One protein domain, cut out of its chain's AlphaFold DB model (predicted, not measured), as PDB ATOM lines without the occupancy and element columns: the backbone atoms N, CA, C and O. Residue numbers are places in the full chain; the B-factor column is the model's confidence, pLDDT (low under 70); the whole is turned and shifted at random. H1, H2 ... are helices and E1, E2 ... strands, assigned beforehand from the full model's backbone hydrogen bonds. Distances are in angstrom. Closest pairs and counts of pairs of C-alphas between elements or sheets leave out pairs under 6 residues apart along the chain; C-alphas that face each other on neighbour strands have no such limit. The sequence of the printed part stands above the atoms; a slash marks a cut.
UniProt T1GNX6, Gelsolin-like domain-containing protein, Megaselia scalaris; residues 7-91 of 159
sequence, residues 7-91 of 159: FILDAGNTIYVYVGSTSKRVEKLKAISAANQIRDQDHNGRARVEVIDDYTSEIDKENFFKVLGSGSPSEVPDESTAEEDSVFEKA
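What this domain is: This is residues 7 to 91 of the 159 residues of the protein "Gelsolin-like domain-containing protein" of Megaselia scalaris (UniProt T1GNX6). What shape is this? A three-stranded sheet lies between H1 along one face and H2 across the other, three layers, while residues 80 to 91, with H3, stick out. What makes it up? Of mixed class, the 85 printed residues include E1, E2, H1, E3, H2, H3; the mixed sheet runs E1 E2 E3. It is only just compact, close to loose: radius of gyration of the C-alphas 13.8 A, spans 39 by 28 by 21 A.

Where its parts are: Where are the strands? E1, residues 7 to 10 (10.0 A), begins at C-alpha 7 (-34.547, -16.093, -17.742); E2 is 14 to 19 (15.7 A), E3 48 to 52 (12.9 A). Where are the helices? H1 is 25 to 41 (24.2 A), H2 58 to 68 (15.1 A); H3, 82 to 91 (14.0 A), ends at C-alpha 91 (-37.023, -2.309, -4.072).

How they stand to each other: How do strands pair? Hairpin E1 and E2 is antiparallel, N 7 and O 18 2.9 A apart, within hydrogen-bond range; E2 and E3 are parallel, N 15 and O 48 2.8 A apart. E2, H1, E3 form a strand-helix-strand unit, parallel strands with a helix between, its crossover right-handed. And the helices? H1 is over E2, height 9.0 A, closest C-alphas Val 19 and Lys 28, 6.6 A; H2 is on the opposite face, closest C-alphas Ile 52 and Lys 61, 6.5 A. In H1, H2 and H3 every O i to N i+4 pair is within range.

The domain as a whole: How far does it reach? The farthest C-alphas, Arg 46 and Glu 83, are 39.5 A apart. What about links and confidence? The printed part has no cut, H2 to H3 is a long link, and residues 80 to 91 have pLDDT under 70.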
ATOM      1  N   PHE A   7     -36.000 -15.944 -17.838       94.25
ATOM      2  CA  PHE A   7     -34.547 -16.093 -17.742       94.25
ATOM      3  C   PHE A   7     -33.925 -16.133 -19.136       94.25
ATOM      4  O   PHE A   7     -34.513 -16.668 -20.073       94.25
ATOM      5  N   ILE A   8     -32.722 -15.577 -19.278       95.56
ATOM      6  CA  ILE A   8     -31.972 -15.585 -20.537       95.56
ATOM      7  C   ILE A   8     -30.717 -16.432 -20.348       95.56
ATOM      8  O   ILE A   8     -29.941 -16.191 -19.425       95.56
ATOM      9  N   LEU A   9     -30.513 -17.398 -21.239       93.75
ATOM     10  CA  LEU A   9     -29.298 -18.201 -21.328       93.75
ATOM     11  C   LEU A   9     -28.601 -17.898 -22.654       93.75
ATOM     12  O   LEU A   9     -29.096 -18.252 -23.722       93.75
ATOM     13  N   ASP A  10     -27.442 -17.258 -22.579       93.69
ATOM     14  CA  ASP A  10     -26.580 -17.018 -23.735       93.69
ATOM     15  C   ASP A  10     -25.630 -18.208 -23.939       93.69
ATOM     16  O   ASP A  10     -24.707 -18.423 -23.151       93.69
ATOM     17  N   ALA A  11     -25.868 -18.988 -24.994       92.25
ATOM     18  CA  ALA A  11     -25.055 -20.138 -25.390       92.25
ATOM     19  C   ALA A  11     -24.206 -19.838 -26.643       92.25
ATOM     20  O   ALA A  11     -23.928 -20.724 -27.460       92.25
ATOM     21  N   GLY A  12     -23.807 -18.578 -26.841       90.88
ATOM     22  CA  GLY A  12     -22.996 -18.153 -27.977       90.88
ATOM     23  C   GLY A  12     -23.840 -17.982 -29.237       90.88
ATOM     24  O   GLY A  12     -24.414 -16.930 -29.489       90.88
ATOM     25  N   ASN A  13     -23.951 -19.033 -30.052       93.81
ATOM     26  CA  ASN A  13     -24.689 -18.947 -31.319       93.81
ATOM     27  C   ASN A  13     -26.215 -18.948 -31.135       93.81
ATOM     28  O   ASN A  13     -26.955 -18.668 -32.080       93.81
ATOM     29  N   THR A  14     -26.709 -19.309 -29.952       94.38
ATOM     30  CA  THR A  14     -28.134 -19.289 -29.617       94.38
ATOM     31  C   THR A  14     -28.324 -18.675 -28.238       94.38
ATOM     32  O   THR A  14     -27.606 -19.006 -27.300       94.38
ATOM     33  N   ILE A  15     -29.291 -17.774 -28.135       96.19
ATOM     34  CA  ILE A  15     -29.738 -17.135 -26.907       96.19
ATOM     35  C   ILE A  15     -31.122 -17.700 -26.614       96.19
ATOM     36  O   ILE A  15     -32.062 -17.472 -27.377       96.19
ATOM     37  N   TYR A  16     -31.249 -18.438 -25.522       96.12
ATOM     38  CA  TYR A  16     -32.520 -18.984 -25.073       96.12
ATOM     39  C   TYR A  16     -33.202 -18.007 -24.123       96.12
ATOM     40  O   TYR A  16     -32.569 -17.459 -23.223       96.12
ATOM     41  N   VAL A  17     -34.504 -17.824 -24.296       97.06
ATOM     42  CA  VAL A  17     -35.372 -17.087 -23.380       97.06
ATOM     43  C   VAL A  17     -36.326 -18.090 -22.760       97.06
ATOM     44  O   VAL A  17     -37.308 -18.473 -23.388       97.06
ATOM     45  N   TYR A  18     -36.031 -18.529 -21.542       95.81
ATOM     46  CA  TYR A  18     -36.972 -19.321 -20.767       95.81
ATOM     47  C   TYR A  18     -38.061 -18.407 -20.215       95.81
ATOM     48  O   TYR A  18     -37.770 -17.418 -19.540       95.81
ATOM     49  N   VAL A  19     -39.311 -18.744 -20.502       95.56
ATOM     50  CA  VAL A  19     -40.495 -18.022 -20.054       95.56
ATOM     51  C   VAL A  19     -41.250 -18.916 -19.087       95.56
ATOM     52  O   VAL A  19     -41.870 -19.895 -19.499       95.56
ATOM     53  N   GLY A  20     -41.215 -18.567 -17.803       93.00
ATOM     54  CA  GLY A  20     -41.988 -19.272 -16.795       93.00
ATOM     55  C   GLY A  20     -43.495 -19.198 -17.074       93.00
ATOM     56  O   GLY A  20     -44.004 -18.184 -17.573       93.00
ATOM     57  N   SER A  21     -44.219 -20.270 -16.752       91.38
ATOM     58  CA  SER A  21     -45.651 -20.416 -17.050       91.38
ATOM     59  C   SER A  21     -46.527 -19.346 -16.387       91.38
ATOM     60  O   SER A  21     -47.520 -18.906 -16.969       91.38
ATOM     61  N   THR A  22     -46.155 -18.885 -15.187       90.94
ATOM     62  CA  THR A  22     -46.893 -17.869 -14.414       90.94
ATOM     63  C   THR A  22     -46.356 -16.450 -14.596       90.94
ATOM     64  O   THR A  22     -46.975 -15.503 -14.115       90.94
ATOM     65  N   SER A  23     -45.289 -16.269 -15.383       89.06
ATOM     66  CA  SER A  23     -44.680 -14.952 -15.589       89.06
ATOM     67  C   SER A  23     -45.605 -13.901 -16.202       89.06
ATOM     68  O   SER A  23     -46.467 -14.169 -17.060       89.06
ATOM     69  N   LYS A  24     -45.407 -12.651 -15.780       89.00
ATOM     70  CA  LYS A  24     -46.226 -11.508 -16.183       89.00
ATOM     71  C   LYS A  24     -45.892 -11.098 -17.611       89.00
ATOM     72  O   LYS A  24     -44.759 -11.151 -18.087       89.00
ATOM     73  N   ARG A  25     -46.890 -10.556 -18.316       87.81
ATOM     74  CA  ARG A  25     -46.726 -10.071 -19.700       87.81
ATOM     75  C   ARG A  25     -45.581  -9.062 -19.856       87.81
ATOM     76  O   ARG A  25     -44.923  -9.047 -20.893       87.81
ATOM     77  N   VAL A  26     -45.366  -8.207 -18.858       85.94
ATOM     78  CA  VAL A  26     -44.308  -7.187 -18.894       85.94
ATOM     79  C   VAL A  26     -42.921  -7.827 -18.806       85.94
ATOM     80  O   VAL A  26     -42.044  -7.439 -19.574       85.94
ATOM     81  N   GLU A  27     -42.727  -8.824 -17.943       86.12
ATOM     82  CA  GLU A  27     -41.468  -9.576 -17.829       86.12
ATOM     83  C   GLU A  27     -41.149 -10.310 -19.129       86.12
ATOM     84  O   GLU A  27     -40.042 -10.179 -19.645       86.12
ATOM     85  N   LYS A  28     -42.151 -10.965 -19.735       92.12
ATOM     86  CA  LYS A  28     -42.014 -11.628 -21.044       92.12
ATOM     87  C   LYS A  28     -41.486 -10.670 -22.113       92.12
ATOM     88  O   LYS A  28     -40.524 -10.976 -22.817       92.12
ATOM     89  N   LEU A  29     -42.084  -9.480 -22.220       88.88
ATOM     90  CA  LEU A  29     -41.654  -8.459 -23.182       88.88
ATOM     91  C   LEU A  29     -40.244  -7.936 -22.881       88.88
ATOM     92  O   LEU A  29     -39.446  -7.778 -23.806       88.88
ATOM     93  N   LYS A  30     -39.925  -7.689 -21.605       87.56
ATOM     94  CA  LYS A  30     -38.591  -7.245 -21.177       87.56
ATOM     95  C   LYS A  30     -37.526  -8.293 -21.502       87.56
ATOM     96  O   LYS A  30     -36.499  -7.931 -22.067       87.56
ATOM     97  N   ALA A  31     -37.785  -9.570 -21.223       91.38
ATOM     98  CA  ALA A  31     -36.854 -10.664 -21.487       91.38
ATOM     99  C   ALA A  31     -36.586 -10.841 -22.988       91.38
ATOM    100  O   ALA A  31     -35.432 -10.900 -23.406       91.38
ATOM    101  N   ILE A  32     -37.630 -10.826 -23.823       93.06
ATOM    102  CA  ILE A  32     -37.475 -10.891 -25.285       93.06
ATOM    103  C   ILE A  32     -36.702  -9.671 -25.809       93.06
ATOM    104  O   ILE A  32     -35.823  -9.807 -26.663       93.06
ATOM    105  N   SER A  33     -37.004  -8.471 -25.306       93.25
ATOM    106  CA  SER A  33     -36.287  -7.245 -25.679       93.25
ATOM    107  C   SER A  33     -34.804  -7.326 -25.304       93.25
ATOM    108  O   SER A  33     -33.941  -7.065 -26.140       93.25
ATOM    109  N   ALA A  34     -34.501  -7.759 -24.079       91.81
ATOM    110  CA  ALA A  34     -33.136  -7.935 -23.594       91.81
ATOM    111  C   ALA A  34     -32.370  -9.000 -24.394       91.81
ATOM    112  O   ALA A  34     -31.225  -8.770 -24.771       91.81
ATOM    113  N   ALA A  35     -33.000 -10.123 -24.745       93.25
ATOM    114  CA  ALA A  35     -32.374 -11.157 -25.569       93.25
ATOM    115  C   ALA A  35     -32.034 -10.660 -26.983       93.25
ATOM    116  O   ALA A  35     -30.944 -10.925 -27.489       93.25
ATOM    117  N   ASN A  36     -32.927  -9.886 -27.610       93.12
ATOM    118  CA  ASN A  36     -32.632  -9.242 -28.894       93.12
ATOM    119  C   ASN A  36     -31.504  -8.211 -28.767       93.12
ATOM    120  O   ASN A  36     -30.650  -8.125 -29.644       93.12
ATOM    121  N   GLN A  37     -31.458  -7.464 -27.662       92.50
ATOM    122  CA  GLN A  37     -30.368  -6.530 -27.408       92.50
ATOM    123  C   GLN A  37     -29.022  -7.253 -27.275       92.50
ATOM    124  O   GLN A  37     -28.054  -6.825 -27.895       92.50
ATOM    125  N   ILE A  38     -28.964  -8.364 -26.534       87.31
ATOM    126  CA  ILE A  38     -27.762  -9.206 -26.420       87.31
ATOM    127  C   ILE A  38     -27.356  -9.728 -27.802       87.31
ATOM    128  O   ILE A  38     -26.195  -9.608 -28.193       87.31
ATOM    129  N   ARG A  39     -28.315 -10.226 -28.595       94.56
ATOM    130  CA  ARG A  39     -28.060 -10.663 -29.975       94.56
ATOM    131  C   ARG A  39     -27.382  -9.564 -30.792       94.56
ATOM    132  O   ARG A  39     -26.369  -9.815 -31.442       94.56
ATOM    133  N   ASP A  40     -27.950  -8.367 -30.795       91.56
ATOM    134  CA  ASP A  40     -27.512  -7.297 -31.687       91.56
ATOM    135  C   ASP A  40     -26.210  -6.646 -31.210       91.56
ATOM    136  O   ASP A  40     -25.328  -6.382 -32.026       91.56
ATOM    137  N   GLN A  41     -26.067  -6.431 -29.901       91.19
ATOM    138  CA  GLN A  41     -24.931  -5.715 -29.316       91.19
ATOM    139  C   GLN A  41     -23.733  -6.624 -29.037       91.19
ATOM    140  O   GLN A  41     -22.615  -6.283 -29.417       91.19
ATOM    141  N   ASP A  42     -23.956  -7.782 -28.414       89.88
ATOM    142  CA  ASP A  42     -22.870  -8.669 -27.986       89.88
ATOM    143  C   ASP A  42     -22.525  -9.692 -29.088       89.88
ATOM    144  O   ASP A  42     -21.352  -9.989 -29.325       89.88
ATOM    145  N   HIS A  43     -23.520 -10.155 -29.857       89.62
ATOM    146  CA  HIS A  43     -23.321 -11.145 -30.932       89.62
ATOM    147  C   HIS A  43     -23.319 -10.566 -32.348       89.62
ATOM    148  O   HIS A  43     -23.220 -11.314 -33.327       89.62
ATOM    149  N   ASN A  44     -23.362  -9.236 -32.481       93.19
ATOM    150  CA  ASN A  44     -23.355  -8.530 -33.768       93.19
ATOM    151  C   ASN A  44     -24.497  -8.988 -34.700       93.19
ATOM    152  O   ASN A  44     -24.318  -9.115 -35.911       93.19
ATOM    153  N   GLY A  45     -25.652  -9.335 -34.127       92.19
ATOM    154  CA  GLY A  45     -26.834  -9.806 -34.850       92.19
ATOM    155  C   GLY A  45     -26.757 -11.253 -35.352       92.19
ATOM    156  O   GLY A  45     -27.668 -11.696 -36.044       92.19
ATOM    157  N   ARG A  46     -25.685 -12.000 -35.047       94.38
ATOM    158  CA  ARG A  46     -25.443 -13.335 -35.632       94.38
ATOM    159  C   ARG A  46     -26.002 -14.497 -34.816       94.38
ATOM    160  O   ARG A  46     -26.157 -15.586 -35.362       94.38
ATOM    161  N   ALA A  47     -26.278 -14.283 -33.532       95.50
ATOM    162  CA  ALA A  47     -26.913 -15.293 -32.696       95.50
ATOM    163  C   ALA A  47     -28.410 -15.424 -33.026       95.50
ATOM    164  O   ALA A  47     -29.055 -14.480 -33.484       95.50
ATOM    165  N   ARG A  48     -28.986 -16.597 -32.769       97.06
ATOM    166  CA  ARG A  48     -30.432 -16.834 -32.872       97.06
ATOM    167  C   ARG A  48     -31.083 -16.691 -31.501       97.06
ATOM    168  O   ARG A  48     -30.542 -17.204 -30.534       97.06
ATOM    169  N   VAL A  49     -32.246 -16.050 -31.422       96.81
ATOM    170  CA  VAL A  49     -33.051 -16.020 -30.189       96.81
ATOM    171  C   VAL A  49     -34.116 -17.112 -30.268       96.81
ATOM    172  O   VAL A  49     -34.885 -17.134 -31.227       96.81
ATOM    173  N   GLU A  50     -34.159 -18.001 -29.278       97.31
ATOM    174  CA  GLU A  50     -35.171 -19.055 -29.139       97.31
ATOM    175  C   GLU A  50     -35.939 -18.877 -27.833       97.31
ATOM    176  O   GLU A  50     -35.341 -18.674 -26.781       97.31
ATOM    177  N   VAL A  51     -37.266 -18.942 -27.894       97.19
ATOM    178  CA  VAL A  51     -38.125 -18.840 -26.709       97.19
ATOM    179  C   VAL A  51     -38.507 -20.248 -26.266       97.19
ATOM    180  O   VAL A  51     -38.944 -21.042 -27.093       97.19
ATOM    181  N   ILE A  52     -38.326 -20.537 -24.978       96.62
ATOM    182  CA  ILE A  52     -38.692 -21.791 -24.321       96.62
ATOM    183  C   ILE A  52     -39.841 -21.489 -23.360       96.62
ATOM    184  O   ILE A  52     -39.638 -20.874 -22.317       96.62
ATOM    185  N   ASP A  53     -41.047 -21.899 -23.734       94.94
ATOM    186  CA  ASP A  53     -42.296 -21.647 -23.010       94.94
ATOM    187  C   ASP A  53     -43.172 -22.913 -22.911       94.94
ATOM    188  O   ASP A  53     -42.765 -24.009 -23.305       94.94
ATOM    189  N   ASP A  54     -44.395 -22.776 -22.396       91.12
ATOM    190  CA  ASP A  54     -45.331 -23.897 -22.236       91.12
ATOM    191  C   ASP A  54     -45.718 -24.573 -23.560       91.12
ATOM    192  O   ASP A  54     -46.037 -25.763 -23.566       91.12
ATOM    193  N   TYR A  55     -45.662 -23.844 -24.679       93.31
ATOM    194  CA  TYR A  55     -46.022 -24.334 -26.012       93.31
ATOM    195  C   TYR A  55     -44.844 -24.968 -26.756       93.31
ATOM    196  O   TYR A  55     -45.022 -25.564 -27.820       93.31
ATOM    197  N   THR A  56     -43.643 -24.843 -26.200       95.31
ATOM    198  CA  THR A  56     -42.425 -25.443 -26.729       95.31
ATOM    199  C   THR A  56     -42.464 -26.959 -26.551       95.31
ATOM    200  O   THR A  56     -42.975 -27.467 -25.551       95.31
ATOM    201  N   SER A  57     -41.931 -27.701 -27.526       95.69
ATOM    202  CA  SER A  57     -41.909 -29.163 -27.457       95.69
ATOM    203  C   SER A  57     -41.062 -29.648 -26.273       95.69
ATOM    204  O   SER A  57     -40.062 -29.022 -25.920       95.69
ATOM    205  N   GLU A  58     -41.423 -30.782 -25.671       93.31
ATOM    206  CA  GLU A  58     -40.649 -31.347 -24.553       93.31
ATOM    207  C   GLU A  58     -39.198 -31.650 -24.953       93.31
ATOM    208  O   GLU A  58     -38.284 -31.432 -24.168       93.31
ATOM    209  N   ILE A  59     -38.971 -32.040 -26.211       94.25
ATOM    210  CA  ILE A  59     -37.630 -32.278 -26.760       94.25
ATOM    211  C   ILE A  59     -36.795 -30.990 -26.738       94.25
ATOM    212  O   ILE A  59     -35.626 -31.006 -26.352       94.25
ATOM    213  N   ASP A  60     -37.379 -29.859 -27.133       93.75
ATOM    214  CA  ASP A  60     -36.674 -28.576 -27.140       93.75
ATOM    215  C   ASP A  60     -36.438 -28.053 -25.717       93.75
ATOM    216  O   ASP A  60     -35.373 -27.496 -25.433       93.75
ATOM    217  N   LYS A  61     -37.373 -28.305 -24.791       93.81
ATOM    218  CA  LYS A  61     -37.171 -28.031 -23.360       93.81
ATOM    219  C   LYS A  61     -36.019 -28.867 -22.799       93.81
ATOM    220  O   LYS A  61     -35.129 -28.316 -22.157       93.81
ATOM    221  N   GLU A  62     -35.978 -30.170 -23.068       93.88
ATOM    222  CA  GLU A  62     -34.869 -31.043 -22.661       93.88
ATOM    223  C   GLU A  62     -33.528 -30.570 -23.238       93.88
ATOM    224  O   GLU A  62     -32.527 -30.510 -22.518       93.88
ATOM    225  N   ASN A  63     -33.505 -30.168 -24.512       93.81
ATOM    226  CA  ASN A  63     -32.317 -29.596 -25.142       93.81
ATOM    227  C   ASN A  63     -31.850 -28.323 -24.428       93.81
ATOM    228  O   ASN A  63     -30.651 -28.179 -24.185       93.81
ATOM    229  N   PHE A  64     -32.767 -27.433 -24.039       93.88
ATOM    230  CA  PHE A  64     -32.434 -26.252 -23.243       93.88
ATOM    231  C   PHE A  64     -31.744 -26.625 -21.922       93.88
ATOM    232  O   PHE A  64     -30.663 -26.109 -21.641       93.88
ATOM    233  N   PHE A  65     -32.294 -27.561 -21.138       93.00
ATOM    234  CA  PHE A  65     -31.678 -27.981 -19.866       93.00
ATOM    235  C   PHE A  65     -30.338 -28.695 -20.061       93.00
ATOM    236  O   PHE A  65     -29.412 -28.533 -19.266       93.00
ATOM    237  N   LYS A  66     -30.191 -29.434 -21.162       92.81
ATOM    238  CA  LYS A  66     -28.911 -30.025 -21.547       92.81
ATOM    239  C   LYS A  66     -27.860 -28.955 -21.852       92.81
ATOM    240  O   LYS A  66     -26.715 -29.116 -21.440       92.81
ATOM    241  N   VAL A  67     -28.233 -27.878 -22.548       91.31
ATOM    242  CA  VAL A  67     -27.342 -26.733 -22.813       91.31
ATOM    243  C   VAL A  67     -27.035 -25.967 -21.526       91.31
ATOM    244  O   VAL A  67     -25.888 -25.583 -21.310       91.31
ATOM    245  N   LEU A  68     -28.024 -25.800 -20.644       91.56
ATOM    246  CA  LEU A  68     -27.846 -25.218 -19.311       91.56
ATOM    247  C   LEU A  68     -26.878 -26.048 -18.445       91.56
ATOM    248  O   LEU A  68     -26.213 -25.508 -17.563       91.56
ATOM    249  N   GLY A  69     -26.789 -27.355 -18.699       86.31
ATOM    250  CA  GLY A  69     -25.868 -28.279 -18.036       86.31
ATOM    251  C   GLY A  69     -26.349 -28.782 -16.672       86.31
ATOM    252  O   GLY A  69     -25.602 -29.474 -15.982       86.31
ATOM    253  N   SER A  70     -27.574 -28.444 -16.265       83.75
ATOM    254  CA  SER A  70     -28.202 -28.924 -15.028       83.75
ATOM    255  C   SER A  70     -29.718 -28.720 -15.043       83.75
ATOM    256  O   SER A  70     -30.224 -27.861 -15.766       83.75
ATOM    257  N   GLY A  71     -30.424 -29.485 -14.206       87.19
ATOM    258  CA  GLY A  71     -31.874 -29.408 -14.032       87.19
ATOM    259  C   GLY A  71     -32.674 -30.109 -15.131       87.19
ATOM    260  O   GLY A  71     -32.127 -30.713 -16.054       87.19
ATOM    261  N   SER A  72     -33.994 -30.009 -15.019       90.38
ATOM    262  CA  SER A  72     -34.963 -30.564 -15.960       90.38
ATOM    263  C   SER A  72     -36.268 -29.760 -15.924       90.38
ATOM    264  O   SER A  72     -36.518 -29.045 -14.947       90.38
ATOM    265  N   PRO A  73     -37.145 -29.897 -16.940       87.06
ATOM    266  CA  PRO A  73     -38.419 -29.177 -16.972       87.06
ATOM    267  C   PRO A  73     -39.290 -29.433 -15.735       87.06
ATOM    268  O   PRO A  73     -39.950 -28.521 -15.243       87.06
ATOM    269  N   SER A  74     -39.255 -30.655 -15.198       88.31
ATOM    270  CA  SER A  74     -40.017 -31.063 -14.011       88.31
ATOM    271  C   SER A  74     -39.476 -30.517 -12.688       88.31
ATOM    272  O   SER A  74     -40.201 -30.511 -11.699       88.31
ATOM    273  N   GLU A  75     -38.217 -30.084 -12.650       89.19
ATOM    274  CA  GLU A  75     -37.559 -29.598 -11.430       89.19
ATOM    275  C   GLU A  75     -37.681 -28.083 -11.249       89.19
ATOM    276  O   GLU A  75     -37.222 -27.552 -10.238       89.19
ATOM    277  N   VAL A  76     -38.289 -27.370 -12.204       88.81
ATOM    278  CA  VAL A  76     -38.475 -25.921 -12.090       88.81
ATOM    279  C   VAL A  76     -39.518 -25.630 -11.005       88.81
ATOM    280  O   VAL A  76     -40.682 -26.009 -11.174       88.81
ATOM    281  N   PRO A  77     -39.139 -24.955  -9.905       88.56
ATOM    282  CA  PRO A  77     -40.069 -24.624  -8.837       88.56
ATOM    283  C   PRO A  77     -41.093 -23.583  -9.303       88.56
ATOM    284  O   PRO A  77     -40.831 -22.788 -10.213       88.56
ATOM    285  N   ASP A  78     -42.253 -23.576  -8.650       87.88
ATOM    286  CA  ASP A  78     -43.214 -22.480  -8.778       87.88
ATOM    287  C   ASP A  78     -42.601 -21.161  -8.264       87.88
ATOM    288  O   ASP A  78     -41.537 -21.152  -7.637       87.88
ATOM    289  N   GLU A  79     -43.240 -20.039  -8.584       78.56
ATOM    290  CA  GLU A  79     -42.804 -18.719  -8.117       78.56
ATOM    291  C   GLU A  79     -42.788 -18.625  -6.582       78.56
ATOM    292  O   GLU A  79     -43.601 -19.254  -5.896       78.56
ATOM    293  N   SER A  80     -41.838 -17.856  -6.039       66.31
ATOM    294  CA  SER A  80     -41.859 -17.423  -4.637       66.31
ATOM    295  C   SER A  80     -43.151 -16.654  -4.350       66.31
ATOM    296  O   SER A  80     -43.871 -16.251  -5.259       66.31
ATOM    297  N   THR A  81     -43.512 -16.483  -3.076       59.94
ATOM    298  CA  THR A  81     -44.775 -15.815  -2.735       59.94
ATOM    299  C   THR A  81     -44.852 -14.440  -3.409       59.94
ATOM    300  O   THR A  81     -43.908 -13.655  -3.363       59.94
ATOM    301  N   ALA A  82     -46.004 -14.116  -4.006       59.44
ATOM    302  CA  ALA A  82     -46.211 -12.861  -4.739       59.44
ATOM    303  C   ALA A  82     -45.886 -11.590  -3.917       59.44
ATOM    304  O   ALA A  82     -45.642 -10.516  -4.470       59.44
ATOM    305  N   GLU A  83     -45.890 -11.699  -2.587       58.53
ATOM    306  CA  GLU A  83     -45.484 -10.642  -1.663       58.53
ATOM    307  C   GLU A  83     -43.977 -10.358  -1.746       58.53
ATOM    308  O   GLU A  83     -43.604  -9.189  -1.853       58.53
ATOM    309  N   GLU A  84     -43.130 -11.392  -1.775       60.16
ATOM    310  CA  GLU A  84     -41.673 -11.262  -1.910       60.16
ATOM    311  C   GLU A  84     -41.292 -10.670  -3.269       60.16
ATOM    312  O   GLU A  84     -40.531  -9.701  -3.312       60.16
ATOM    313  N   ASP A  85     -41.907 -11.146  -4.354       59.94
ATOM    314  CA  ASP A  85     -41.671 -10.619  -5.702       59.94
ATOM    315  C   ASP A  85     -42.084  -9.144  -5.797       59.94
ATOM    316  O   ASP A  85     -41.339  -8.316  -6.313       59.94
ATOM    317  N   SER A  86     -43.231  -8.759  -5.223       60.66
ATOM    318  CA  SER A  86     -43.682  -7.359  -5.239       60.66
ATOM    319  C   SER A  86     -42.799  -6.423  -4.406       60.66
ATOM    320  O   SER A  86     -42.684  -5.233  -4.715       60.66
ATOM    321  N   VAL A  87     -42.195  -6.931  -3.330       62.28
ATOM    322  CA  VAL A  87     -41.252  -6.179  -2.495       62.28
ATOM    323  C   VAL A  87     -39.914  -6.054  -3.213       62.28
ATOM    324  O   VAL A  87     -39.344  -4.964  -3.210       62.28
ATOM    325  N   PHE A  88     -39.450  -7.117  -3.871       60.41
ATOM    326  CA  PHE A  88     -38.229  -7.106  -4.668       60.41
ATOM    327  C   PHE A  88     -38.358  -6.187  -5.888       60.41
ATOM    328  O   PHE A  88     -37.511  -5.318  -6.078       60.41
ATOM    329  N   GLU A  89     -39.462  -6.273  -6.638       63.19
ATOM    330  CA  GLU A  89     -39.772  -5.375  -7.757       63.19
ATOM    331  C   GLU A  89     -39.812  -3.913  -7.304       63.19
ATOM    332  O   GLU A  89     -39.200  -3.056  -7.934       63.19
ATOM    333  N   LYS A  90     -40.480  -3.604  -6.184       60.56
ATOM    334  CA  LYS A  90     -40.515  -2.233  -5.647       60.56
ATOM    335  C   LYS A  90     -39.149  -1.767  -5.154       60.56
ATOM    336  O   LYS A  90     -38.835  -0.589  -5.295       60.56
ATOM    337  N   ALA A  91     -38.361  -2.645  -4.542       60.97
ATOM    338  CA  ALA A  91     -37.023  -2.309  -4.072       60.97
ATOM    339  C   ALA A  91     -36.085  -2.011  -5.250       60.97
ATOM    340  O   ALA A  91     -35.445  -0.962  -5.244       60.97
TER     341      ALA A  91